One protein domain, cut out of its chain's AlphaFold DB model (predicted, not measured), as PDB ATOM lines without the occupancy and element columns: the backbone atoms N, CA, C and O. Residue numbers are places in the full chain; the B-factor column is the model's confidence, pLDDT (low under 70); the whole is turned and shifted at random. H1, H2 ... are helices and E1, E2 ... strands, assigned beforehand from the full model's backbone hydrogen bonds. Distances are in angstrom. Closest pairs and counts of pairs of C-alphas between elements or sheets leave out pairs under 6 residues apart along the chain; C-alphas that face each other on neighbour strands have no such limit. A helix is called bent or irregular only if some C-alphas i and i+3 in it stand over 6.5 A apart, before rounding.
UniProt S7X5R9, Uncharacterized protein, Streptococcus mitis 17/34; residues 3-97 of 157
ATOM      1  N   LEU A   3     -42.640 -45.612   6.208       94.88
ATOM      2  CA  LEU A   3     -42.873 -47.053   6.159       94.88
ATOM      3  C   LEU A   3     -41.904 -47.746   7.102       94.88
ATOM      4  O   LEU A   3     -40.694 -47.711   6.886       94.88
ATOM      5  N   GLU A   4     -42.442 -48.390   8.126       95.38
ATOM      6  CA  GLU A   4     -41.661 -49.260   8.994       95.38
ATOM      7  C   GLU A   4     -41.611 -50.663   8.389       95.38
ATOM      8  O   GLU A   4     -42.643 -51.236   8.033       95.38
ATOM      9  N   ILE A   5     -40.404 -51.202   8.242       94.69
ATOM     10  CA  ILE A   5     -40.156 -52.528   7.683       94.69
ATOM     11  C   ILE A   5     -39.371 -53.323   8.717       94.69
ATOM     12  O   ILE A   5     -38.194 -53.056   8.954       94.69
ATOM     13  N   GLU A   6     -40.022 -54.319   9.305       94.75
ATOM     14  CA  GLU A   6     -39.343 -55.339  10.097       94.75
ATOM     15  C   GLU A   6     -38.657 -56.323   9.152       94.75
ATOM     16  O   GLU A   6     -39.294 -56.929   8.287       94.75
ATOM     17  N   VAL A   7     -37.340 -56.455   9.289       91.56
ATOM     18  CA  VAL A   7     -36.545 -57.353   8.455       91.56
ATOM     19  C   VAL A   7     -36.200 -58.605   9.248       91.56
ATOM     20  O   VAL A   7     -35.694 -58.544  10.365       91.56
ATOM     21  N   GLU A   8     -36.482 -59.773   8.671       88.19
ATOM     22  CA  GLU A   8     -36.243 -61.059   9.343       88.19
ATOM     23  C   GLU A   8     -34.748 -61.394   9.452       88.19
ATOM     24  O   GLU A   8     -34.319 -62.151  10.323       88.19
ATOM     25  N   GLN A   9     -33.943 -60.840   8.546       86.94
ATOM     26  CA  GLN A   9     -32.509 -61.076   8.437       86.94
ATOM     27  C   GLN A   9     -31.785 -59.745   8.247       86.94
ATOM     28  O   GLN A   9     -32.380 -58.745   7.858       86.94
ATOM     29  N   MET A  10     -30.474 -59.741   8.491       83.00
ATOM     30  CA  MET A  10     -29.658 -58.543   8.262       83.00
ATOM     31  C   MET A  10     -29.499 -58.184   6.780       83.00
ATOM     32  O   MET A  10     -29.063 -57.078   6.472       83.00
ATOM     33  N   ASP A  11     -29.818 -59.106   5.869       85.31
ATOM     34  CA  ASP A  11     -29.711 -58.870   4.434       85.31
ATOM     35  C   ASP A  11     -31.004 -58.251   3.892       85.31
ATOM     36  O   ASP A  11     -32.056 -58.893   3.841       85.31
ATOM     37  N   VAL A  12     -30.921 -56.981   3.502       87.88
ATOM     38  CA  VAL A  12     -32.038 -56.206   2.956       87.88
ATOM     39  C   VAL A  12     -31.737 -55.866   1.507       87.88
ATOM     40  O   VAL A  12     -30.739 -55.217   1.185       87.88
ATOM     41  N   SER A  13     -32.647 -56.242   0.605       91.19
ATOM     42  CA  SER A  13     -32.542 -55.842  -0.797       91.19
ATOM     43  C   SER A  13     -32.890 -54.363  -0.957       91.19
ATOM     44  O   SER A  13     -34.035 -53.985  -1.201       91.19
ATOM     45  N   PHE A  14     -31.885 -53.496  -0.871       93.38
ATOM     46  CA  PHE A  14     -32.096 -52.065  -1.086       93.38
ATOM     47  C   PHE A  14     -32.569 -51.735  -2.504       93.38
ATOM     48  O   PHE A  14     -33.281 -50.756  -2.694       93.38
ATOM     49  N   THR A  15     -32.226 -52.558  -3.498       94.50
ATOM     50  CA  THR A  15     -32.749 -52.405  -4.860       94.50
ATOM     51  C   THR A  15     -34.259 -52.632  -4.907       94.50
ATOM     52  O   THR A  15     -34.946 -51.935  -5.646       94.50
ATOM     53  N   LEU A  16     -34.799 -53.563  -4.109       93.88
ATOM     54  CA  LEU A  16     -36.247 -53.743  -3.997       93.88
ATOM     55  C   LEU A  16     -36.911 -52.495  -3.404       93.88
ATOM     56  O   LEU A  16     -37.894 -52.016  -3.964       93.88
ATOM     57  N   LEU A  17     -36.347 -51.944  -2.324       95.44
ATOM     58  CA  LEU A  17     -36.848 -50.710  -1.702       95.44
ATOM     59  C   LEU A  17     -36.789 -49.521  -2.665       95.44
ATOM     60  O   LEU A  17     -37.738 -48.748  -2.743       95.44
ATOM     61  N   GLU A  18     -35.725 -49.411  -3.455       96.19
ATOM     62  CA  GLU A  18     -35.599 -48.401  -4.506       96.19
ATOM     63  C   GLU A  18     -36.697 -48.560  -5.574       96.19
ATOM     64  O   GLU A  18     -37.373 -47.599  -5.937       96.19
ATOM     65  N   GLN A  19     -36.924 -49.788  -6.059       95.75
ATOM     66  CA  GLN A  19     -37.963 -50.063  -7.056       95.75
ATOM     67  C   GLN A  19     -39.379 -49.826  -6.524       95.75
ATOM     68  O   GLN A  19     -40.244 -49.415  -7.305       95.75
ATOM     69  N   LEU A  20     -39.607 -50.090  -5.237       95.19
ATOM     70  CA  LEU A  20     -40.847 -49.762  -4.545       95.19
ATOM     71  C   LEU A  20     -41.023 -48.240  -4.505       95.19
ATOM     72  O   LEU A  20     -42.025 -47.730  -4.998       95.19
ATOM     73  N   ASP A  21     -40.023 -47.510  -4.014       96.38
ATOM     74  CA  ASP A  21     -40.099 -46.062  -3.815       96.38
ATOM     75  C   ASP A  21     -40.297 -45.269  -5.118       96.38
ATOM     76  O   ASP A  21     -41.043 -44.291  -5.162       96.38
ATOM     77  N   ILE A  22     -39.705 -45.745  -6.217       95.88
ATOM     78  CA  ILE A  22     -39.937 -45.217  -7.571       95.88
ATOM     79  C   ILE A  22     -41.423 -45.259  -7.963       95.88
ATOM     80  O   ILE A  22     -41.888 -44.395  -8.712       95.88
ATOM     81  N   ARG A  23     -42.156 -46.279  -7.502       95.12
ATOM     82  CA  ARG A  23     -43.536 -46.589  -7.913       95.12
ATOM     83  C   ARG A  23     -44.597 -46.122  -6.928       95.12
ATOM     84  O   ARG A  23     -45.763 -46.091  -7.287       95.12
ATOM     85  N   LEU A  24     -44.221 -45.748  -5.706       93.44
ATOM     86  CA  LEU A  24     -45.185 -45.296  -4.701       93.44
ATOM     87  C   LEU A  24     -45.857 -43.963  -5.061       93.44
ATOM     88  O   LEU A  24     -46.934 -43.681  -4.549       93.44
ATOM     89  N   GLY A  25     -45.232 -43.128  -5.901       90.12
ATOM     90  CA  GLY A  25     -45.815 -41.841  -6.309       90.12
ATOM     91  C   GLY A  25     -45.919 -40.804  -5.185       90.12
ATOM     92  O   GLY A  25     -46.535 -39.762  -5.368       90.12
ATOM     93  N   ILE A  26     -45.286 -41.061  -4.036       92.50
ATOM     94  CA  ILE A  26     -45.255 -40.181  -2.864       92.50
ATOM     95  C   ILE A  26     -43.859 -40.122  -2.241       92.50
ATOM     96  O   ILE A  26     -43.034 -41.015  -2.440       92.50
ATOM     97  N   TYR A  27     -43.588 -39.078  -1.459       93.50
ATOM     98  CA  TYR A  27     -42.376 -38.959  -0.649       93.50
ATOM     99  C   TYR A  27     -42.380 -39.952   0.515       93.50
ATOM    100  O   TYR A  27     -43.310 -39.962   1.334       93.50
ATOM    101  N   THR A  28     -41.334 -40.775   0.596       94.56
ATOM    102  CA  THR A  28     -41.268 -41.919   1.514       94.56
ATOM    103  C   THR A  28     -39.937 -41.939   2.245       94.56
ATOM    104  O   THR A  28     -38.890 -41.786   1.625       94.56
ATOM    105  N   ALA A  29     -39.989 -42.179   3.550       94.19
ATOM    106  CA  ALA A  29     -38.844 -42.591   4.344       94.19
ATOM    107  C   ALA A  29     -39.098 -44.005   4.878       94.19
ATOM    108  O   ALA A  29     -40.230 -44.342   5.234       94.19
ATOM    109  N   PHE A  30     -38.059 -44.830   4.910       96.06
ATOM    110  CA  PHE A  30     -38.127 -46.212   5.369       96.06
ATOM    111  C   PHE A  30     -37.413 -46.340   6.706       96.06
ATOM    112  O   PHE A  30     -36.234 -46.013   6.800       96.06
ATOM    113  N   VAL A  31     -38.104 -46.849   7.720       95.62
ATOM    114  CA  VAL A  31     -37.487 -47.252   8.987       95.62
ATOM    115  C   VAL A  31     -37.283 -48.756   8.923       95.62
ATOM    116  O   VAL A  31     -38.247 -49.521   8.929       95.62
ATOM    117  N   LEU A  32     -36.033 -49.184   8.808       95.81
ATOM    118  CA  LEU A  32     -35.664 -50.592   8.771       95.81
ATOM    119  C   LEU A  32     -35.395 -51.067  10.196       95.81
ATOM    120  O   LEU A  32     -34.434 -50.620  10.817       95.81
ATOM    121  N   LYS A  33     -36.237 -51.970  10.700       95.44
ATOM    122  CA  LYS A  33     -36.118 -52.566  12.036       95.44
ATOM    123  C   LYS A  33     -35.499 -53.949  11.914       95.44
ATOM    124  O   LYS A  33     -36.134 -54.888  11.436       95.44
ATOM    125  N   TYR A  34     -34.244 -54.060  12.322       94.12
ATOM    126  CA  TYR A  34     -33.463 -55.286  12.254       94.12
ATOM    127  C   TYR A  34     -33.621 -56.134  13.523       94.12
ATOM    128  O   TYR A  34     -33.970 -55.618  14.594       94.12
ATOM    129  N   PRO A  35     -33.285 -57.437  13.455       91.06
ATOM    130  CA  PRO A  35     -33.206 -58.268  14.646       91.06
ATOM    131  C   PRO A  35     -32.273 -57.640  15.690       91.06
ATOM    132  O   PRO A  35     -31.277 -57.007  15.346       91.06
ATOM    133  N   GLN A  36     -32.569 -57.867  16.974       87.44
ATOM    134  CA  GLN A  36     -31.812 -57.318  18.115       87.44
ATOM    135  C   GLN A  36     -31.996 -55.803  18.339       87.44
ATOM    136  O   GLN A  36     -31.221 -55.202  19.080       87.44
ATOM    137  N   GLY A  37     -33.040 -55.203  17.753       87.19
ATOM    138  CA  GLY A  37     -33.461 -53.830  18.052       87.19
ATOM    139  C   GLY A  37     -32.603 -52.748  17.397       87.19
ATOM    140  O   GLY A  37     -32.619 -51.609  17.851       87.19
ATOM    141  N   GLN A  38     -31.827 -53.096  16.367       90.81
ATOM    142  CA  GLN A  38     -31.142 -52.095  15.550       90.81
ATOM    143  C   GLN A  38     -32.141 -51.475  14.575       90.81
ATOM    144  O   GLN A  38     -32.878 -52.199  13.909       90.81
ATOM    145  N   GLU A  39     -32.124 -50.152  14.455       93.44
ATOM    146  CA  GLU A  39     -32.970 -49.423  13.515       93.44
ATOM    147  C   GLU A  39     -32.116 -48.533  12.613       93.44
ATOM    148  O   GLU A  39     -31.080 -48.004  13.027       93.44
ATOM    149  N   GLU A  40     -32.534 -48.399  11.358       93.94
ATOM    150  CA  GLU A  40     -31.909 -47.494  10.398       93.94
ATOM    151  C   GLU A  40     -32.986 -46.722   9.645       93.94
ATOM    152  O   GLU A  40     -33.948 -47.306   9.140       93.94
ATOM    153  N   LEU A  41     -32.793 -45.414   9.511       95.31
ATOM    154  CA  LEU A  41     -33.561 -44.606   8.581       95.31
ATOM    155  C   LEU A  41     -32.896 -44.669   7.208       95.31
ATOM    156  O   LEU A  41     -31.713 -44.359   7.056       95.31
ATOM    157  N   LEU A  42     -33.675 -45.034   6.199       96.12
ATOM    158  CA  LEU A  42     -33.291 -45.035   4.798       96.12
ATOM    159  C   LEU A  42     -34.199 -44.077   4.036       96.12
ATOM    160  O   LEU A  42     -35.425 -44.180   4.081       96.12
ATOM    161  N   ILE A  43     -33.589 -43.166   3.284       95.94
ATOM    162  CA  ILE A  43     -34.316 -42.227   2.429       95.94
ATOM    163  C   ILE A  43     -33.625 -42.077   1.080       95.94
ATOM    164  O   ILE A  43     -32.402 -42.193   0.965       95.94
ATOM    165  N   HIS A  44     -34.407 -41.809   0.041       96.81
ATOM    166  CA  HIS A  44     -33.879 -41.545  -1.286       96.81
ATOM    167  C   HIS A  44     -34.039 -40.072  -1.648       96.81
ATOM    168  O   HIS A  44     -35.155 -39.563  -1.687       96.81
ATOM    169  N   TYR A  45     -32.960 -39.396  -2.030       95.38
ATOM    170  CA  TYR A  45     -33.123 -38.194  -2.837       95.38
ATOM    171  C   TYR A  45     -33.649 -38.603  -4.214       95.38
ATOM    172  O   TYR A  45     -33.040 -39.440  -4.896       95.38
ATOM    173  N   LYS A  46     -34.791 -38.046  -4.609       94.62
ATOM    174  CA  LYS A  46     -35.507 -38.451  -5.814       94.62
ATOM    175  C   LYS A  46     -36.193 -37.271  -6.475       94.62
ATOM    176  O   LYS A  46     -36.658 -36.367  -5.795       94.62
ATOM    177  N   GLU A  47     -36.262 -37.319  -7.796       92.81
ATOM    178  CA  GLU A  47     -36.833 -36.258  -8.623       92.81
ATOM    179  C   GLU A  47     -38.057 -36.792  -9.372       92.81
ATOM    180  O   GLU A  47     -38.010 -37.931  -9.864       92.81
ATOM    181  N   PRO A  48     -39.154 -36.022  -9.463       92.19
ATOM    182  CA  PRO A  48     -40.331 -36.434 -10.212       92.19
ATOM    183  C   PRO A  48     -39.991 -36.577 -11.696       92.19
ATOM    184  O   PRO A  48     -39.253 -35.781 -12.281       92.19
ATOM    185  N   LEU A  49     -40.531 -37.615 -12.329       93.00
ATOM    186  CA  LEU A  49     -40.404 -37.799 -13.768       93.00
ATOM    187  C   LEU A  49     -41.374 -36.867 -14.497       93.00
ATOM    188  O   LEU A  49     -42.545 -36.777 -14.145       93.00
ATOM    189  N   SER A  50     -40.912 -36.223 -15.572       88.38
ATOM    190  CA  SER A  50     -41.767 -35.352 -16.396       88.38
ATOM    191  C   SER A  50     -42.905 -36.107 -17.092       88.38
ATOM    192  O   SER A  50     -43.904 -35.502 -17.472       88.38
ATOM    193  N   GLN A  51     -42.741 -37.416 -17.299       88.12
ATOM    194  CA  GLN A  51     -43.768 -38.316 -17.815       88.12
ATOM    195  C   GLN A  51     -43.654 -39.661 -17.105       88.12
ATOM    196  O   GLN A  51     -42.574 -40.258 -17.064       88.12
ATOM    197  N   GLU A  52     -44.774 -40.146 -16.579       86.00
ATOM    198  CA  GLU A  52     -44.847 -41.479 -15.994       86.00
ATOM    199  C   GLU A  52     -44.645 -42.538 -17.078       86.00
ATOM    200  O   GLU A  52     -45.260 -42.504 -18.147       86.00
ATOM    201  N   LYS A  53     -43.769 -43.502 -16.798       86.31
ATOM    202  CA  LYS A  53     -43.504 -44.634 -17.686       86.31
ATOM    203  C   LYS A  53     -43.382 -45.903 -16.861       86.31
ATOM    204  O   LYS A  53     -42.627 -45.936 -15.893       86.31
ATOM    205  N   ASP A  54     -44.104 -46.950 -17.254       89.62
ATOM    206  CA  ASP A  54     -44.093 -48.258 -16.584       89.62
ATOM    207  C   ASP A  54     -44.411 -48.172 -15.071       89.62
ATOM    208  O   ASP A  54     -43.808 -48.874 -14.254       89.62
ATOM    209  N   GLY A  55     -45.323 -47.264 -14.692       90.19
ATOM    210  CA  GLY A  55     -45.720 -47.010 -13.299       90.19
ATOM    211  C   GLY A  55     -44.643 -46.339 -12.440       90.19
ATOM    212  O   GLY A  55     -44.722 -46.370 -11.216       90.19
ATOM    213  N   LYS A  56     -43.591 -45.787 -13.055       94.25
ATOM    214  CA  LYS A  56     -42.543 -45.038 -12.357       94.25
ATOM    215  C   LYS A  56     -42.938 -43.569 -12.265       94.25
ATOM    216  O   LYS A  56     -43.177 -42.945 -13.298       94.25
ATOM    217  N   HIS A  57     -42.919 -43.034 -11.050       94.50
ATOM    218  CA  HIS A  57     -43.225 -41.631 -10.757       94.50
ATOM    219  C   HIS A  57     -41.961 -40.817 -10.476       94.50
ATOM    220  O   HIS A  57     -41.896 -39.635 -10.799       94.50
ATOM    221  N   PHE A  58     -40.931 -41.460  -9.921       95.00
ATOM    222  CA  PHE A  58     -39.675 -40.806  -9.563       95.00
ATOM    223  C   PHE A  58     -38.463 -41.451 -10.225       95.00
ATOM    224  O   PHE A  58     -38.451 -42.635 -10.571       95.00
ATOM    225  N   LYS A  59     -37.394 -40.668 -10.322       94.88
ATOM    226  CA  LYS A  59     -36.032 -41.145 -10.516       94.88
ATOM    227  C   LYS A  59     -35.289 -41.031  -9.192       94.88
ATOM    228  O   LYS A  59     -35.156 -39.931  -8.663       94.88
ATOM    229  N   ILE A  60     -34.757 -42.143  -8.688       95.31
ATOM    230  CA  ILE A  60     -33.841 -42.095  -7.547       95.31
ATOM    231  C   ILE A  60     -32.501 -41.544  -8.022       95.31
ATOM    232  O   ILE A  60     -31.929 -42.017  -9.007       95.31
ATOM    233  N   VAL A  61     -32.029 -40.512  -7.336       94.75
ATOM    234  CA  VAL A  61     -30.744 -39.867  -7.607       94.75
ATOM    235  C   VAL A  61     -29.690 -40.408  -6.649       94.75
ATOM    236  O   VAL A  61     -28.603 -40.774  -7.089       94.75
ATOM    237  N   ARG A  62     -30.010 -40.500  -5.352       94.38
ATOM    238  CA  ARG A  62     -29.099 -41.036  -4.335       94.38
ATOM    239  C   ARG A  62     -29.869 -41.619  -3.157       94.38
ATOM    240  O   ARG A  62     -30.959 -41.162  -2.837       94.38
ATOM    241  N   ARG A  63     -29.288 -42.625  -2.509       95.69
ATOM    242  CA  ARG A  63     -29.783 -43.217  -1.263       95.69
ATOM    243  C   ARG A  63     -28.932 -42.728  -0.097       95.69
ATOM    244  O   ARG A  63     -27.710 -42.740  -0.219       95.69
ATOM    245  N   PHE A  64     -29.576 -42.397   1.014       95.06
ATOM    246  CA  PHE A  64     -28.937 -42.083   2.287       95.06
ATOM    247  C   PHE A  64     -29.440 -43.018   3.374       95.06
ATOM    248  O   PHE A  64     -30.585 -43.481   3.330       95.06
ATOM    249  N   GLN A  65     -28.559 -43.310   4.325       94.19
ATOM    250  CA  GLN A  65     -28.841 -44.178   5.457       94.19
ATOM    251  C   GLN A  65     -28.218 -43.592   6.715       94.19
ATOM    252  O   GLN A  65     -27.072 -43.145   6.696       94.19
ATOM    253  N   THR A  66     -28.948 -43.644   7.821       93.56
ATOM    254  CA  THR A  66     -28.399 -43.298   9.129       93.56
ATOM    255  C   THR A  66     -29.011 -44.150  10.230       93.56
ATOM    256  O   THR A  66     -30.138 -44.624  10.118       93.56
ATOM    257  N   ARG A  67     -28.230 -44.353  11.291       93.25
ATOM    258  CA  ARG A  67     -28.679 -44.948  12.559       93.25
ATOM    259  C   ARG A  67     -28.872 -43.906  13.649       93.25
ATOM    260  O   ARG A  67     -29.247 -44.254  14.760       93.25
ATOM    261  N   ASP A  68     -28.489 -42.665  13.366       89.88
ATOM    262  CA  ASP A  68     -28.674 -41.577  14.309       89.88
ATOM    263  C   ASP A  68     -30.139 -41.150  14.306       89.88
ATOM    264  O   ASP A  68     -30.831 -41.273  13.292       89.88
ATOM    265  N   ASP A  69     -30.578 -40.583  15.423       85.31
ATOM    266  CA  ASP A  69     -31.876 -39.931  15.488       85.31
ATOM    267  C   ASP A  69     -31.904 -38.751  14.510       85.31
ATOM    268  O   ASP A  69     -31.064 -37.848  14.567       85.31
ATOM    269  N   VAL A  70     -32.882 -38.760  13.605       83.88
ATOM    270  CA  VAL A  70     -33.122 -37.671  12.658       83.88
ATOM    271  C   VAL A  70     -34.314 -36.869  13.145       83.88
ATOM    272  O   VAL A  70     -35.443 -37.363  13.161       83.88
ATOM    273  N   SER A  71     -34.067 -35.621  13.535       79.56
ATOM    274  CA  SER A  71     -35.139 -34.656  13.762       79.56
ATOM    275  C   SER A  71     -35.593 -34.094  12.422       79.56
ATOM    276  O   SER A  71     -34.766 -33.741  11.582       79.56
ATOM    277  N   ILE A  72     -36.906 -34.008  12.225       70.94
ATOM    278  CA  ILE A  72     -37.480 -33.296  11.085       70.94
ATOM    279  C   ILE A  72     -37.929 -31.939  11.590       70.94
ATOM    280  O   ILE A  72     -38.913 -31.843  12.325       70.94
ATOM    281  N   ASP A  73     -37.240 -30.902  11.139       72.94
ATOM    282  CA  ASP A  73     -37.780 -29.557  11.205       72.94
ATOM    283  C   ASP A  73     -38.718 -29.391  10.006       72.94
ATOM    284  O   ASP A  73     -38.319 -29.544   8.849       72.94
ATOM    285  N   PHE A  74     -40.003 -29.153  10.275       72.06
ATOM    286  CA  PHE A  74     -41.009 -28.891   9.242       72.06
ATOM    287  C   PHE A  74     -40.853 -27.462   8.715       72.06
ATOM    288  O   PHE A  74     -41.723 -26.610   8.892       72.06
ATOM    289  N   GLU A  75     -39.706 -27.200   8.101       72.81
ATOM    290  CA  GLU A  75     -39.383 -25.955   7.425       72.81
ATOM    291  C   GLU A  75     -39.545 -26.145   5.914       72.81
ATOM    292  O   GLU A  75     -39.167 -27.175   5.357       72.81
ATOM    293  N   GLY A  76     -40.146 -25.157   5.254       78.75
ATOM    294  CA  GLY A  76     -40.467 -25.233   3.832       78.75
ATOM    295  C   GLY A  76     -41.821 -24.624   3.504       78.75
ATOM    296  O   GLY A  76     -42.680 -24.474   4.374       78.75
ATOM    297  N   ASN A  77     -42.012 -24.255   2.242       86.81
ATOM    298  CA  ASN A  77     -43.282 -23.727   1.748       86.81
ATOM    299  C   ASN A  77     -44.194 -24.839   1.213       86.81
ATOM    300  O   ASN A  77     -45.409 -24.651   1.132       86.81
ATOM    301  N   ASP A  78     -43.620 -25.990   0.860       89.38
ATOM    302  CA  ASP A  78     -44.329 -27.153   0.342       89.38
ATOM    303  C   ASP A  78     -43.700 -28.482   0.808       89.38
ATOM    304  O   ASP A  78     -42.793 -28.529   1.640       89.38
ATOM    305  N   LEU A  79     -44.248 -29.596   0.313       87.56
ATOM    306  CA  LEU A  79     -43.770 -30.934   0.662       87.56
ATOM    307  C   LEU A  79     -42.403 -31.264   0.053       87.56
ATOM    308  O   LEU A  79     -41.725 -32.137   0.600       87.56
ATOM    309  N   ASP A  80     -42.013 -30.609  -1.041       88.50
ATOM    310  CA  ASP A  80     -40.714 -30.830  -1.674       88.50
ATOM    311  C   ASP A  80     -39.618 -30.271  -0.757       88.50
ATOM    312  O   ASP A  80     -38.665 -30.985  -0.442       88.50
ATOM    313  N   ASP A  81     -39.817 -29.058  -0.227       87.75
ATOM    314  CA  ASP A  81     -38.909 -28.411   0.730       87.75
ATOM    315  C   ASP A  81     -38.727 -29.245   2.015       87.75
ATOM    316  O   ASP A  81     -37.604 -29.491   2.476       87.75
ATOM    317  N   VAL A  82     -39.836 -29.729   2.588       88.69
ATOM    318  CA  VAL A  82     -39.815 -30.553   3.810       88.69
ATOM    319  C   VAL A  82     -39.111 -31.886   3.549       88.69
ATOM    320  O   VAL A  82     -38.328 -32.362   4.377       88.69
ATOM    321  N   TYR A  83     -39.360 -32.502   2.390       91.50
ATOM    322  CA  TYR A  83     -38.698 -33.748   2.019       91.50
ATOM    323  C   TYR A  83     -37.199 -33.549   1.787       91.50
ATOM    324  O   TYR A  83     -36.396 -34.341   2.284       91.50
ATOM    325  N   GLU A  84     -36.806 -32.484   1.083       89.94
ATOM    326  CA  GLU A  84     -35.402 -32.141   0.854       89.94
ATOM    327  C   GLU A  84     -34.654 -31.956   2.182       89.94
ATOM    328  O   GLU A  84     -33.538 -32.459   2.340       89.94
ATOM    329  N   SER A  85     -35.283 -31.301   3.159       88.44
ATOM    330  CA  SER A  85     -34.717 -31.086   4.496       88.44
ATOM    331  C   SER A  85     -34.493 -32.398   5.250       88.44
ATOM    332  O   SER A  85     -33.409 -32.625   5.792       88.44
ATOM    333  N   LEU A  86     -35.454 -33.326   5.202       90.50
ATOM    334  CA  LEU A  86     -35.286 -34.654   5.798       90.50
ATOM    335  C   LEU A  86     -34.164 -35.457   5.111       90.50
ATOM    336  O   LEU A  86     -33.383 -36.140   5.781       90.50
ATOM    337  N   VAL A  87     -34.053 -35.371   3.783       92.56
ATOM    338  CA  VAL A  87     -32.960 -36.012   3.039       92.56
ATOM    339  C   VAL A  87     -31.604 -35.418   3.440       92.56
ATOM    340  O   VAL A  87     -30.659 -36.180   3.657       92.56
ATOM    341  N   LYS A  88     -31.508 -34.088   3.581       89.06
ATOM    342  CA  LYS A  88     -30.296 -33.394   4.049       89.06
ATOM    343  C   LYS A  88     -29.874 -33.873   5.429       89.06
ATOM    344  O   LYS A  88     -28.713 -34.233   5.594       89.06
ATOM    345  N   GLU A  89     -30.791 -33.910   6.393       89.00
ATOM    346  CA  GLU A  89     -30.449 -34.314   7.761       89.00
ATOM    347  C   GLU A  89     -30.048 -35.795   7.817       89.00
ATOM    348  O   GLU A  89     -29.024 -36.138   8.408       89.00
ATOM    349  N   THR A  90     -30.755 -36.665   7.086       91.75
ATOM    350  CA  THR A  90     -30.402 -38.092   6.977       91.75
ATOM    351  C   THR A  90     -29.020 -38.293   6.342       91.75
ATOM    352  O   THR A  90     -28.231 -39.123   6.791       91.75
ATOM    353  N   GLY A  91     -28.706 -37.525   5.294       89.75
ATOM    354  CA  GLY A  91     -27.440 -37.585   4.562       89.75
ATOM    355  C   GLY A  91     -26.322 -36.720   5.144       89.75
ATOM    356  O   GLY A  91     -25.227 -36.701   4.586       89.75
ATOM    357  N   LYS A  92     -26.544 -36.006   6.251       87.19
ATOM    358  CA  LYS A  92     -25.661 -34.938   6.754       87.19
ATOM    359  C   LYS A  92     -24.213 -35.369   6.945       87.19
ATOM    360  O   LYS A  92     -23.299 -34.627   6.599       87.19
ATOM    361  N   LYS A  93     -23.982 -36.578   7.465       85.06
ATOM    362  CA  LYS A  93     -22.629 -37.133   7.643       85.06
ATOM    363  C   LYS A  93     -21.929 -37.427   6.314       85.06
ATOM    364  O   LYS A  93     -20.719 -37.257   6.224       85.06
ATOM    365  N   GLU A  94     -22.671 -37.840   5.290       83.19
ATOM    366  CA  GLU A  94     -22.134 -38.081   3.944       83.19
ATOM    367  C   GLU A  94     -21.965 -36.783   3.139       83.19
ATOM    368  O   GLU A  94     -21.067 -36.667   2.304       83.19
ATOM    369  N   LEU A  95     -22.824 -35.796   3.399       81.12
ATOM    370  CA  LEU A  95     -22.872 -34.502   2.720       81.12
ATOM    371  C   LEU A  95     -22.053 -33.412   3.433       81.12
ATOM    372  O   LEU A  95     -22.014 -32.286   2.946       81.12
ATOM    373  N   GLN A  96     -21.360 -33.758   4.531       67.44
ATOM    374  CA  GLN A  96     -20.652 -32.908   5.516       67.44
ATOM    375  C   GLN A  96     -19.680 -31.846   4.962       67.44
ATOM    376  O   GLN A  96     -19.078 -31.100   5.727       67.44
ATOM    377  N   VAL A  97     -19.474 -31.793   3.650       54.06
ATOM    378  CA  VAL A  97     -18.519 -30.909   2.979       54.06
ATOM    379  C   VAL A  97     -19.210 -29.697   2.332       54.06
ATOM    380  O   VAL A  97     -18.507 -28.791   1.900       54.06
TER     381      VAL A  97
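What this domain is: This is residues 3 to 97 of the 157 residues of an uncharacterized protein of Streptococcus mitis 17/34 (UniProt S7X5R9). A four-stranded sheet curls round helix H1 on one face, and helix H2 covers part of the opposite face, giving three layers. The long E3 and E4 hairpin runs through the domain, and both of its strands bend. The printed part has 95 residues with four named strands and two named helices, in the order E1 H1 E2 E3 E4 H2; the sheet's order is E1 E2 E3 E4, mixed, and the class is mixed, helices and strands. The whole is compact, with a radius of gyration of the C-alphas of 13.8 A and spans of 42 by 32 by 23 A.

How they stand to each other: Edge strand E1, residues 3 to 6, is parallel to E2, residues 29 to 33, with N 3 and O 29 2.9 A apart, within hydrogen-bond range. H1, residues 14 to 23, completes a strand-helix-strand unit, two parallel neighbour strands with a helix between, whose crossover is right-handed. E2, E3, residues 39 to 53, and E4, residues 56 to 66, form a meander, each strand the antiparallel neighbour of the one before; N 30 and O 42 are 2.8 A apart, N 43 and O 64 3.0 A. H1 is on the sheet; its closest C-alphas to E4 are Arg 23 and Lys 56, 4.8 A. H2, residues 79 to 95, is on the opposite face at a height of 8.3 A over the sheet; the C-alphas of Phe 64 and Gly 91, its closest to E4, are 5.3 A apart. Of the O i to N i+4 pairs, 5 of 6 in H1 and 11 of 13 in H2 are within hydrogen-bond range.

Where its parts are: E1 begins at C-alpha 3 (-42.873, -47.053, 6.159). E3, 33.3 A long, bends by 107 degrees at residue 50; E4, 25.8 A, bends by 69 degrees at residue 61. H2, 21.3 A, is irregular, with C-alphas 90 and 93 7.9 A apart, and ends at C-alpha 95 (-22.872, -34.502, 2.720).

The domain as a whole: The C-alphas farthest apart, Gln 36 and Gln 51, are 42.4 A apart. The printed part has no cut; the E4 to H2 link, residues 67 to 78, is long. Residues 96 to 97 have pLDDT under 70.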